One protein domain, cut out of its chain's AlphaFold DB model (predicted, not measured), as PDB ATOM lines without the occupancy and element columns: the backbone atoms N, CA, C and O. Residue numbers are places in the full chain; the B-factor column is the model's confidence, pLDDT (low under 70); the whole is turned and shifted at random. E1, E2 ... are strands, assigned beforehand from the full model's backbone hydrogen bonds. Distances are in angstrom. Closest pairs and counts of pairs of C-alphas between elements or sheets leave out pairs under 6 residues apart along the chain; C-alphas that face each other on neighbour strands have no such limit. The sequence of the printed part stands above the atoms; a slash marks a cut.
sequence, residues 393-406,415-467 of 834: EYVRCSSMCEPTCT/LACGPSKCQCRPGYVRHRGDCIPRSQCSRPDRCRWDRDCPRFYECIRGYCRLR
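What this domain is: This is residues 393 to 406 and 415 to 467 of the 834 residues of an uncharacterized protein of Ascaris lumbricoides (UniProt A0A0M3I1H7). This model has little regular structure: three small antiparallel strand pairs are strung along a rod, with E1 and E2 at one end, hairpin E3 and E4 between, and hairpin E5 and E6 at the other end. The 67 printed residues have no named helix and six strands, E1 to E6 in chain order; the class is all strand, with only 23 residues in them. The whole is loose, with a radius of gyration of the C-alphas of 15.6 A and spans of 45 by 20 by 17 A.

How they stand to each other: Begin at the hairpin of E3, residues 428 to 431, and E4, residues 434 to 437, where N 429 and O 436 are within hydrogen-bond range at 2.8 A. The closest C-alphas of E4 and E2, residues 421 to 424, are those of Cys 435 and Cys 424, 5.3 A apart. Antiparallel to E2 is E1, residues 393 to 395, with N 393 and O 423 at 2.9 A. The hairpin of E5, residues 457 to 460, and E6, residues 463 to 466, has N 458 and O 465 at 2.8 A and is apart from E1 to E4.

Where its parts are: Find C-alpha 393 at (77.478, -57.152, 131.954), where E1 begins; E6 runs 10.2 A to C-alpha 466 at (63.589, -43.788, 163.326).

The domain as a whole: Residues 407 to 414 are not printed, and C-alphas 406 and 415 are 20.9 A apart across this cut. The link from E4 to E5 is long, with 19 residues between them; 15 printed residues have pLDDT under 70, among them residues 442 to 446 in this link.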
ATOM      1  N   GLU A 393      77.105 -56.062 132.851       82.69
ATOM      2  CA  GLU A 393      77.478 -57.152 131.954       82.69
ATOM      3  C   GLU A 393      76.238 -57.989 131.599       82.69
ATOM      4  O   GLU A 393      75.349 -58.175 132.431       82.69
ATOM      5  N   TYR A 394      76.145 -58.465 130.351       82.25
ATOM      6  CA  TYR A 394      75.044 -59.335 129.933       82.25
ATOM      7  C   TYR A 394      75.336 -60.767 130.373       82.25
ATOM      8  O   TYR A 394      76.234 -61.417 129.834       82.25
ATOM      9  N   VAL A 395      74.565 -61.273 131.331       77.19
ATOM     10  CA  VAL A 395      74.706 -62.637 131.840       77.19
ATOM     11  C   VAL A 395      73.581 -63.512 131.301       77.19
ATOM     12  O   VAL A 395      72.406 -63.167 131.395       77.19
ATOM     13  N   ARG A 396      73.930 -64.682 130.747       71.12
ATOM     14  CA  ARG A 396      72.942 -65.697 130.322       71.12
ATOM     15  C   ARG A 396      72.241 -66.378 131.502       71.12
ATOM     16  O   ARG A 396      71.164 -66.928 131.327       71.12
ATOM     17  N   CYS A 397      72.864 -66.326 132.673       74.44
ATOM     18  CA  CYS A 397      72.387 -66.863 133.935       74.44
ATOM     19  C   CYS A 397      72.595 -65.769 134.985       74.44
ATOM     20  O   CYS A 397      73.743 -65.430 135.274       74.44
ATOM     21  N   SER A 398      71.520 -65.159 135.483       80.19
ATOM     22  CA  SER A 398      71.621 -64.040 136.427       80.19
ATOM     23  C   SER A 398      71.493 -64.477 137.885       80.19
ATOM     24  O   SER A 398      70.914 -65.513 138.199       80.19
ATOM     25  N   SER A 399      72.036 -63.669 138.796       79.88
ATOM     26  CA  SER A 399      71.783 -63.800 140.228       79.88
ATOM     27  C   SER A 399      70.334 -63.435 140.533       79.88
ATOM     28  O   SER A 399      69.874 -62.334 140.208       79.88
ATOM     29  N   MET A 400      69.643 -64.334 141.234       77.19
ATOM     30  CA  MET A 400      68.300 -64.095 141.769       77.19
ATOM     31  C   MET A 400      68.282 -63.026 142.879       77.19
ATOM     32  O   MET A 400      67.221 -62.500 143.200       77.19
ATOM     33  N   CYS A 401      69.446 -62.661 143.430       76.75
ATOM     34  CA  CYS A 401      69.608 -61.624 144.451       76.75
ATOM     35  C   CYS A 401      70.704 -60.634 144.019       76.75
ATOM     36  O   CYS A 401      71.802 -60.579 144.576       76.75
ATOM     37  N   GLU A 402      70.429 -59.878 142.958       81.38
ATOM     38  CA  GLU A 402      71.307 -58.803 142.488       81.38
ATOM     39  C   GLU A 402      71.389 -57.673 143.541       81.38
ATOM     40  O   GLU A 402      70.347 -57.170 143.970       81.38
ATOM     41  N   PRO A 403      72.591 -57.263 143.990       78.12
ATOM     42  CA  PRO A 403      72.726 -56.360 145.128       78.12
ATOM     43  C   PRO A 403      72.382 -54.911 144.762       78.12
ATOM     44  O   PRO A 403      72.814 -54.387 143.734       78.12
ATOM     45  N   THR A 404      71.664 -54.227 145.651       80.94
ATOM     46  CA  THR A 404      71.310 -52.805 145.533       80.94
ATOM     47  C   THR A 404      72.047 -51.960 146.579       80.94
ATOM     48  O   THR A 404      72.712 -52.485 147.477       80.94
ATOM     49  N   CYS A 405      71.899 -50.632 146.524       76.50
ATOM     50  CA  CYS A 405      72.366 -49.756 147.609       76.50
ATOM     51  C   CYS A 405      71.680 -49.996 148.971       76.50
ATOM     52  O   CYS A 405      72.191 -49.511 149.977       76.50
ATOM     53  N   THR A 406      70.552 -50.720 149.030       72.75
ATOM     54  CA  THR A 406      69.866 -51.084 150.285       72.75
ATOM     55  C   THR A 406      70.111 -52.532 150.723       72.75
ATOM     56  O   THR A 406      69.832 -52.860 151.873       72.75
ATOM     57  N   LEU A 415      71.910 -70.443 144.950       65.06
ATOM     58  CA  LEU A 415      72.703 -70.743 143.745       65.06
ATOM     59  C   LEU A 415      71.815 -71.014 142.507       65.06
ATOM     60  O   LEU A 415      72.214 -71.727 141.591       65.06
ATOM     61  N   ALA A 416      70.588 -70.484 142.499       62.12
ATOM     62  CA  ALA A 416      69.613 -70.686 141.436       62.12
ATOM     63  C   ALA A 416      69.888 -69.748 140.253       62.12
ATOM     64  O   ALA A 416      70.195 -68.569 140.433       62.12
ATOM     65  N   CYS A 417      69.747 -70.276 139.038       73.75
ATOM     66  CA  CYS A 417      70.002 -69.541 137.806       73.75
ATOM     67  C   CYS A 417      68.787 -68.690 137.402       73.75
ATOM     68  O   CYS A 417      67.737 -69.232 137.060       73.75
ATOM     69  N   GLY A 418      68.933 -67.366 137.428       71.12
ATOM     70  CA  GLY A 418      67.933 -66.423 136.931       71.12
ATOM     71  C   GLY A 418      67.999 -66.211 135.412       71.12
ATOM     72  O   GLY A 418      69.015 -66.528 134.785       71.12
ATOM     73  N   PRO A 419      66.946 -65.627 134.806       72.62
ATOM     74  CA  PRO A 419      66.856 -65.405 133.362       72.62
ATOM     75  C   PRO A 419      67.965 -64.486 132.835       72.62
ATOM     76  O   PRO A 419      68.565 -63.706 133.580       72.62
ATOM     77  N   SER A 420      68.229 -64.554 131.530       75.50
ATOM     78  CA  SER A 420      69.306 -63.803 130.888       75.50
ATOM     79  C   SER A 420      69.012 -62.298 130.831       75.50
ATOM     80  O   SER A 420      68.055 -61.882 130.174       75.50
ATOM     81  N   LYS A 421      69.835 -61.478 131.490       83.06
ATOM     82  CA  LYS A 421      69.676 -60.015 131.574       83.06
ATOM     83  C   LYS A 421      71.025 -59.302 131.688       83.06
ATOM     84  O   LYS A 421      72.048 -59.923 131.974       83.06
ATOM     85  N   CYS A 422      71.011 -57.982 131.539       85.38
ATOM     86  CA  CYS A 422      72.088 -57.139 132.049       85.38
ATOM     87  C   CYS A 422      72.075 -57.148 133.588       85.38
ATOM     88  O   CYS A 422      71.017 -57.016 134.204       85.38
ATOM     89  N   GLN A 423      73.242 -57.326 134.202       89.31
ATOM     90  CA  GLN A 423      73.434 -57.367 135.651       89.31
ATOM     91  C   GLN A 423      74.609 -56.464 136.047       89.31
ATOM     92  O   GLN A 423      75.564 -56.326 135.281       89.31
ATOM     93  N   CYS A 424      74.580 -55.876 137.244       88.00
ATOM     94  CA  CYS A 424      75.741 -55.173 137.789       88.00
ATOM     95  C   CYS A 424      76.957 -56.101 137.921       88.00
ATOM     96  O   CYS A 424      76.856 -57.207 138.461       88.00
ATOM     97  N   ARG A 425      78.120 -55.609 137.478       84.25
ATOM     98  CA  ARG A 425      79.412 -56.295 137.636       84.25
ATOM     99  C   ARG A 425      79.788 -56.453 139.117       84.25
ATOM    100  O   ARG A 425      79.402 -55.612 139.936       84.25
ATOM    101  N   PRO A 426      80.610 -57.455 139.482       79.81
ATOM    102  CA  PRO A 426      81.123 -57.609 140.843       79.81
ATOM    103  C   PRO A 426      81.730 -56.311 141.411       79.81
ATOM    104  O   PRO A 426      82.548 -55.659 140.766       79.81
ATOM    105  N   GLY A 427      81.316 -55.932 142.625       71.69
ATOM    106  CA  GLY A 427      81.720 -54.684 143.298       71.69
ATOM    107  C   GLY A 427      80.804 -53.475 143.048       71.69
ATOM    108  O   GLY A 427      80.863 -52.498 143.801       71.69
ATOM    109  N   TYR A 428      79.918 -53.554 142.053       82.62
ATOM    110  CA  TYR A 428      78.879 -52.563 141.772       82.62
ATOM    111  C   TYR A 428      77.532 -53.031 142.334       82.62
ATOM    112  O   TYR A 428      77.306 -54.224 142.539       82.62
ATOM    113  N   VAL A 429      76.637 -52.083 142.599       84.44
ATOM    114  CA  VAL A 429      75.278 -52.336 143.089       84.44
ATOM    115  C   VAL A 429      74.267 -51.496 142.318       84.44
ATOM    116  O   VAL A 429      74.580 -50.391 141.868       84.44
ATOM    117  N   ARG A 430      73.043 -52.009 142.172       84.56
ATOM    118  CA  ARG A 430      71.992 -51.339 141.402       84.56
ATOM    119  C   ARG A 430      71.359 -50.194 142.194       84.56
ATOM    120  O   ARG A 430      70.961 -50.363 143.352       84.56
ATOM    121  N   HIS A 431      71.225 -49.034 141.560       82.38
ATOM    122  CA  HIS A 431      70.574 -47.853 142.116       82.38
ATOM    123  C   HIS A 431      69.859 -47.058 141.019       82.38
ATOM    124  O   HIS A 431      70.497 -46.563 140.100       82.38
ATOM    125  N   ARG A 432      68.528 -46.922 141.124       73.31
ATOM    126  CA  ARG A 432      67.682 -46.135 140.193       73.31
ATOM    127  C   ARG A 432      67.813 -46.501 138.699       73.31
ATOM    128  O   ARG A 432      67.451 -45.707 137.843       73.31
ATOM    129  N   GLY A 433      68.276 -47.716 138.400       75.06
ATOM    130  CA  GLY A 433      68.539 -48.210 137.045       75.06
ATOM    131  C   GLY A 433      70.022 -48.511 136.841       75.06
ATOM    132  O   GLY A 433      70.358 -49.628 136.461       75.06
ATOM    133  N   ASP A 434      70.893 -47.571 137.202       81.44
ATOM    134  CA  ASP A 434      72.343 -47.667 137.023       81.44
ATOM    135  C   ASP A 434      73.026 -48.665 137.970       81.44
ATOM    136  O   ASP A 434      72.560 -48.938 139.080       81.44
ATOM    137  N   CYS A 435      74.196 -49.154 137.555       88.31
ATOM    138  CA  CYS A 435      75.109 -49.922 138.396       88.31
ATOM    139  C   CYS A 435      76.270 -49.034 138.848       88.31
ATOM    140  O   CYS A 435      77.156 -48.687 138.066       88.31
ATOM    141  N   ILE A 436      76.282 -48.671 140.129       85.12
ATOM    142  CA  ILE A 436      77.271 -47.757 140.715       85.12
ATOM    143  C   ILE A 436      78.153 -48.490 141.735       85.12
ATOM    144  O   ILE A 436      77.696 -49.449 142.361       85.12
ATOM    145  N   PRO A 437      79.424 -48.087 141.934       80.31
ATOM    146  CA  PRO A 437      80.233 -48.584 143.042       80.31
ATOM    147  C   PRO A 437      79.489 -48.411 144.367       80.31
ATOM    148  O   PRO A 437      78.874 -47.369 144.600       80.31
ATOM    149  N   ARG A 438      79.594 -49.373 145.292       72.69
ATOM    150  CA  ARG A 438      78.889 -49.301 146.591       72.69
ATOM    151  C   ARG A 438      79.324 -48.112 147.479       72.69
ATOM    152  O   ARG A 438      78.678 -47.824 148.481       72.69
ATOM    153  N   SER A 439      80.393 -47.405 147.103       67.50
ATOM    154  CA  SER A 439      80.843 -46.127 147.676       67.50
ATOM    155  C   SER A 439      80.117 -44.887 147.130       67.50
ATOM    156  O   SER A 439      80.131 -43.859 147.802       67.50
ATOM    157  N   GLN A 440      79.497 -44.975 145.946       72.00
ATOM    158  CA  GLN A 440      78.716 -43.905 145.304       72.00
ATOM    159  C   GLN A 440      77.223 -43.956 145.662       72.00
ATOM    160  O   GLN A 440      76.486 -43.024 145.350       72.00
ATOM    161  N   CYS A 441      76.767 -45.007 146.350       71.75
ATOM    162  CA  CYS A 441      75.469 -44.995 147.016       71.75
ATOM    163  C   CYS A 441      75.383 -43.796 147.970       71.75
ATOM    164  O   CYS A 441      76.188 -43.693 148.901       71.75
ATOM    165  N   SER A 442      74.372 -42.941 147.795       65.25
ATOM    166  CA  SER A 442      73.983 -41.950 148.801       65.25
ATOM    167  C   SER A 442      73.693 -42.680 150.113       65.25
ATOM    168  O   SER A 442      72.684 -43.376 150.222       65.25
ATOM    169  N   ARG A 443      74.618 -42.589 151.077       47.94
ATOM    170  CA  ARG A 443      74.536 -43.319 152.348       47.94
ATOM    171  C   ARG A 443      73.296 -42.852 153.121       47.94
ATOM    172  O   ARG A 443      73.324 -41.715 153.590       47.94
ATOM    173  N   PRO A 444      72.269 -43.697 153.333       53.25
ATOM    174  CA  PRO A 444      71.093 -43.314 154.119       53.25
ATOM    175  C   PRO A 444      71.444 -43.099 155.598       53.25
ATOM    176  O   PRO A 444      70.658 -42.533 156.348       53.25
ATOM    177  N   ASP A 445      72.635 -43.536 156.018       57.47
ATOM    178  CA  ASP A 445      73.143 -43.346 157.369       57.47
ATOM    179  C   ASP A 445      73.427 -41.875 157.693       57.47
ATOM    180  O   ASP A 445      73.406 -41.542 158.870       57.47
ATOM    181  N   ARG A 446      73.718 -41.004 156.708       62.59
ATOM    182  CA  ARG A 446      74.080 -39.593 156.947       62.59
ATOM    183  C   ARG A 446      73.113 -38.608 156.299       62.59
ATOM    184  O   ARG A 446      72.699 -38.784 155.161       62.59
ATOM    185  N   CYS A 447      72.845 -37.522 157.016       73.44
ATOM    186  CA  CYS A 447      71.900 -36.473 156.645       73.44
ATOM    187  C   CYS A 447      72.396 -35.094 157.101       73.44
ATOM    188  O   CYS A 447      73.270 -34.988 157.965       73.44
ATOM    189  N   ARG A 448      71.807 -34.033 156.549       69.25
ATOM    190  CA  ARG A 448      71.952 -32.644 157.009       69.25
ATOM    191  C   ARG A 448      70.611 -32.054 157.466       69.25
ATOM    192  O   ARG A 448      70.605 -31.179 158.327       69.25
ATOM    193  N   TRP A 449      69.500 -32.567 156.938       71.31
ATOM    194  CA  TRP A 449      68.118 -32.241 157.299       71.31
ATOM    195  C   TRP A 449      67.225 -33.496 157.257       71.31
ATOM    196  O   TRP A 449      67.547 -34.460 156.568       71.31
ATOM    197  N   ASP A 450      66.067 -33.474 157.928       71.56
ATOM    198  CA  ASP A 450      65.112 -34.606 157.975       71.56
ATOM    199  C   ASP A 450      64.688 -35.118 156.588       71.56
ATOM    200  O   ASP A 450      64.519 -36.318 156.392       71.56
ATOM    201  N   ARG A 451      64.559 -34.219 155.604       70.44
ATOM    202  CA  ARG A 451      64.209 -34.544 154.207       70.44
ATOM    203  C   ARG A 451      65.260 -35.380 153.465       70.44
ATOM    204  O   ARG A 451      64.959 -35.905 152.398       70.44
ATOM    205  N   ASP A 452      66.473 -35.479 154.007       72.75
ATOM    206  CA  ASP A 452      67.536 -36.324 153.462       72.75
ATOM    207  C   ASP A 452      67.376 -37.787 153.936       72.75
ATOM    208  O   ASP A 452      68.014 -38.691 153.398       72.75
ATOM    209  N   CYS A 453      66.518 -38.027 154.939       68.19
ATOM    210  CA  CYS A 453      66.242 -39.338 155.514       68.19
ATOM    211  C   CYS A 453      65.029 -40.036 154.866       68.19
ATOM    212  O   CYS A 453      64.129 -39.381 154.335       68.19
ATOM    213  N   PRO A 454      64.946 -41.381 154.938       72.81
ATOM    214  CA  PRO A 454      63.747 -42.117 154.547       72.81
ATOM    215  C   PRO A 454      62.502 -41.692 155.343       72.81
ATOM    216  O   PRO A 454      62.595 -41.276 156.499       72.81
ATOM    217  N   ARG A 455      61.311 -41.865 154.756       57.88
ATOM    218  CA  ARG A 455      60.029 -41.612 155.441       57.88
ATOM    219  C   ARG A 455      59.979 -42.397 156.764       57.88
ATOM    220  O   ARG A 455      60.374 -43.560 156.800       57.88
ATOM    221  N   PHE A 456      59.501 -41.748 157.829       64.38
ATOM    222  CA  PHE A 456      59.538 -42.210 159.235       64.38
ATOM    223  C   PHE A 456      60.913 -42.177 159.942       64.38
ATOM    224  O   PHE A 456      61.024 -42.651 161.073       64.38
ATOM    225  N   TYR A 457      61.931 -41.548 159.347       74.00
ATOM    226  CA  TYR A 457      63.212 -41.233 159.993       74.00
ATOM    227  C   TYR A 457      63.432 -39.707 160.052       74.00
ATOM    228  O   TYR A 457      62.878 -38.963 159.248       74.00
ATOM    229  N   GLU A 458      64.227 -39.243 161.015       76.56
ATOM    230  CA  GLU A 458      64.632 -37.841 161.219       76.56
ATOM    231  C   GLU A 458      66.148 -37.725 161.434       76.56
ATOM    232  O   GLU A 458      66.823 -38.710 161.761       76.56
ATOM    233  N   CYS A 459      66.706 -36.532 161.227       75.75
ATOM    234  CA  CYS A 459      68.147 -36.324 161.172       75.75
ATOM    235  C   CYS A 459      68.744 -35.976 162.544       75.75
ATOM    236  O   CYS A 459      68.838 -34.815 162.943       75.75
ATOM    237  N   ILE A 460      69.218 -36.988 163.273       72.31
ATOM    238  CA  ILE A 460      69.760 -36.821 164.626       72.31
ATOM    239  C   ILE A 460      71.290 -36.814 164.586       72.31
ATOM    240  O   ILE A 460      71.936 -37.843 164.388       72.31
ATOM    241  N   ARG A 461      71.882 -35.636 164.837       70.12
ATOM    242  CA  ARG A 461      73.344 -35.403 164.879       70.12
ATOM    243  C   ARG A 461      74.068 -35.843 163.595       70.12
ATOM    244  O   ARG A 461      75.153 -36.413 163.651       70.12
ATOM    245  N   GLY A 462      73.444 -35.586 162.446       66.88
ATOM    246  CA  GLY A 462      73.975 -35.941 161.129       66.88
ATOM    247  C   GLY A 462      73.746 -37.395 160.709       66.88
ATOM    248  O   GLY A 462      74.293 -37.798 159.684       66.88
ATOM    249  N   TYR A 463      72.955 -38.170 161.466       73.31
ATOM    250  CA  TYR A 463      72.584 -39.547 161.128       73.31
ATOM    251  C   TYR A 463      71.069 -39.773 161.186       73.31
ATOM    252  O   TYR A 463      70.406 -39.330 162.127       73.31
ATOM    253  N   CYS A 464      70.515 -40.497 160.212       73.50
ATOM    254  CA  CYS A 464      69.082 -40.788 160.173       73.50
ATOM    255  C   CYS A 464      68.679 -41.786 161.267       73.50
ATOM    256  O   CYS A 464      69.272 -42.857 161.401       73.50
ATOM    257  N   ARG A 465      67.649 -41.451 162.051       74.31
ATOM    258  CA  ARG A 465      67.102 -42.304 163.118       74.31
ATOM    259  C   ARG A 465      65.585 -42.374 163.034       74.31
ATOM    260  O   ARG A 465      64.943 -41.409 162.647       74.31
ATOM    261  N   LEU A 466      65.026 -43.524 163.391       68.12
ATOM    262  CA  LEU A 466      63.589 -43.788 163.326       68.12
ATOM    263  C   LEU A 466      62.851 -42.851 164.302       68.12
ATOM    264  O   LEU A 466      63.207 -42.815 165.485       68.12
ATOM    265  N   ARG A 467      61.869 -42.076 163.812       67.19
ATOM    266  CA  ARG A 467      61.153 -41.084 164.637       67.19
ATOM    267  C   ARG A 467      60.436 -41.793 165.779       67.19
ATOM    268  O   ARG A 467      59.664 -42.724 165.547       67.19
TER     269      ARG A 467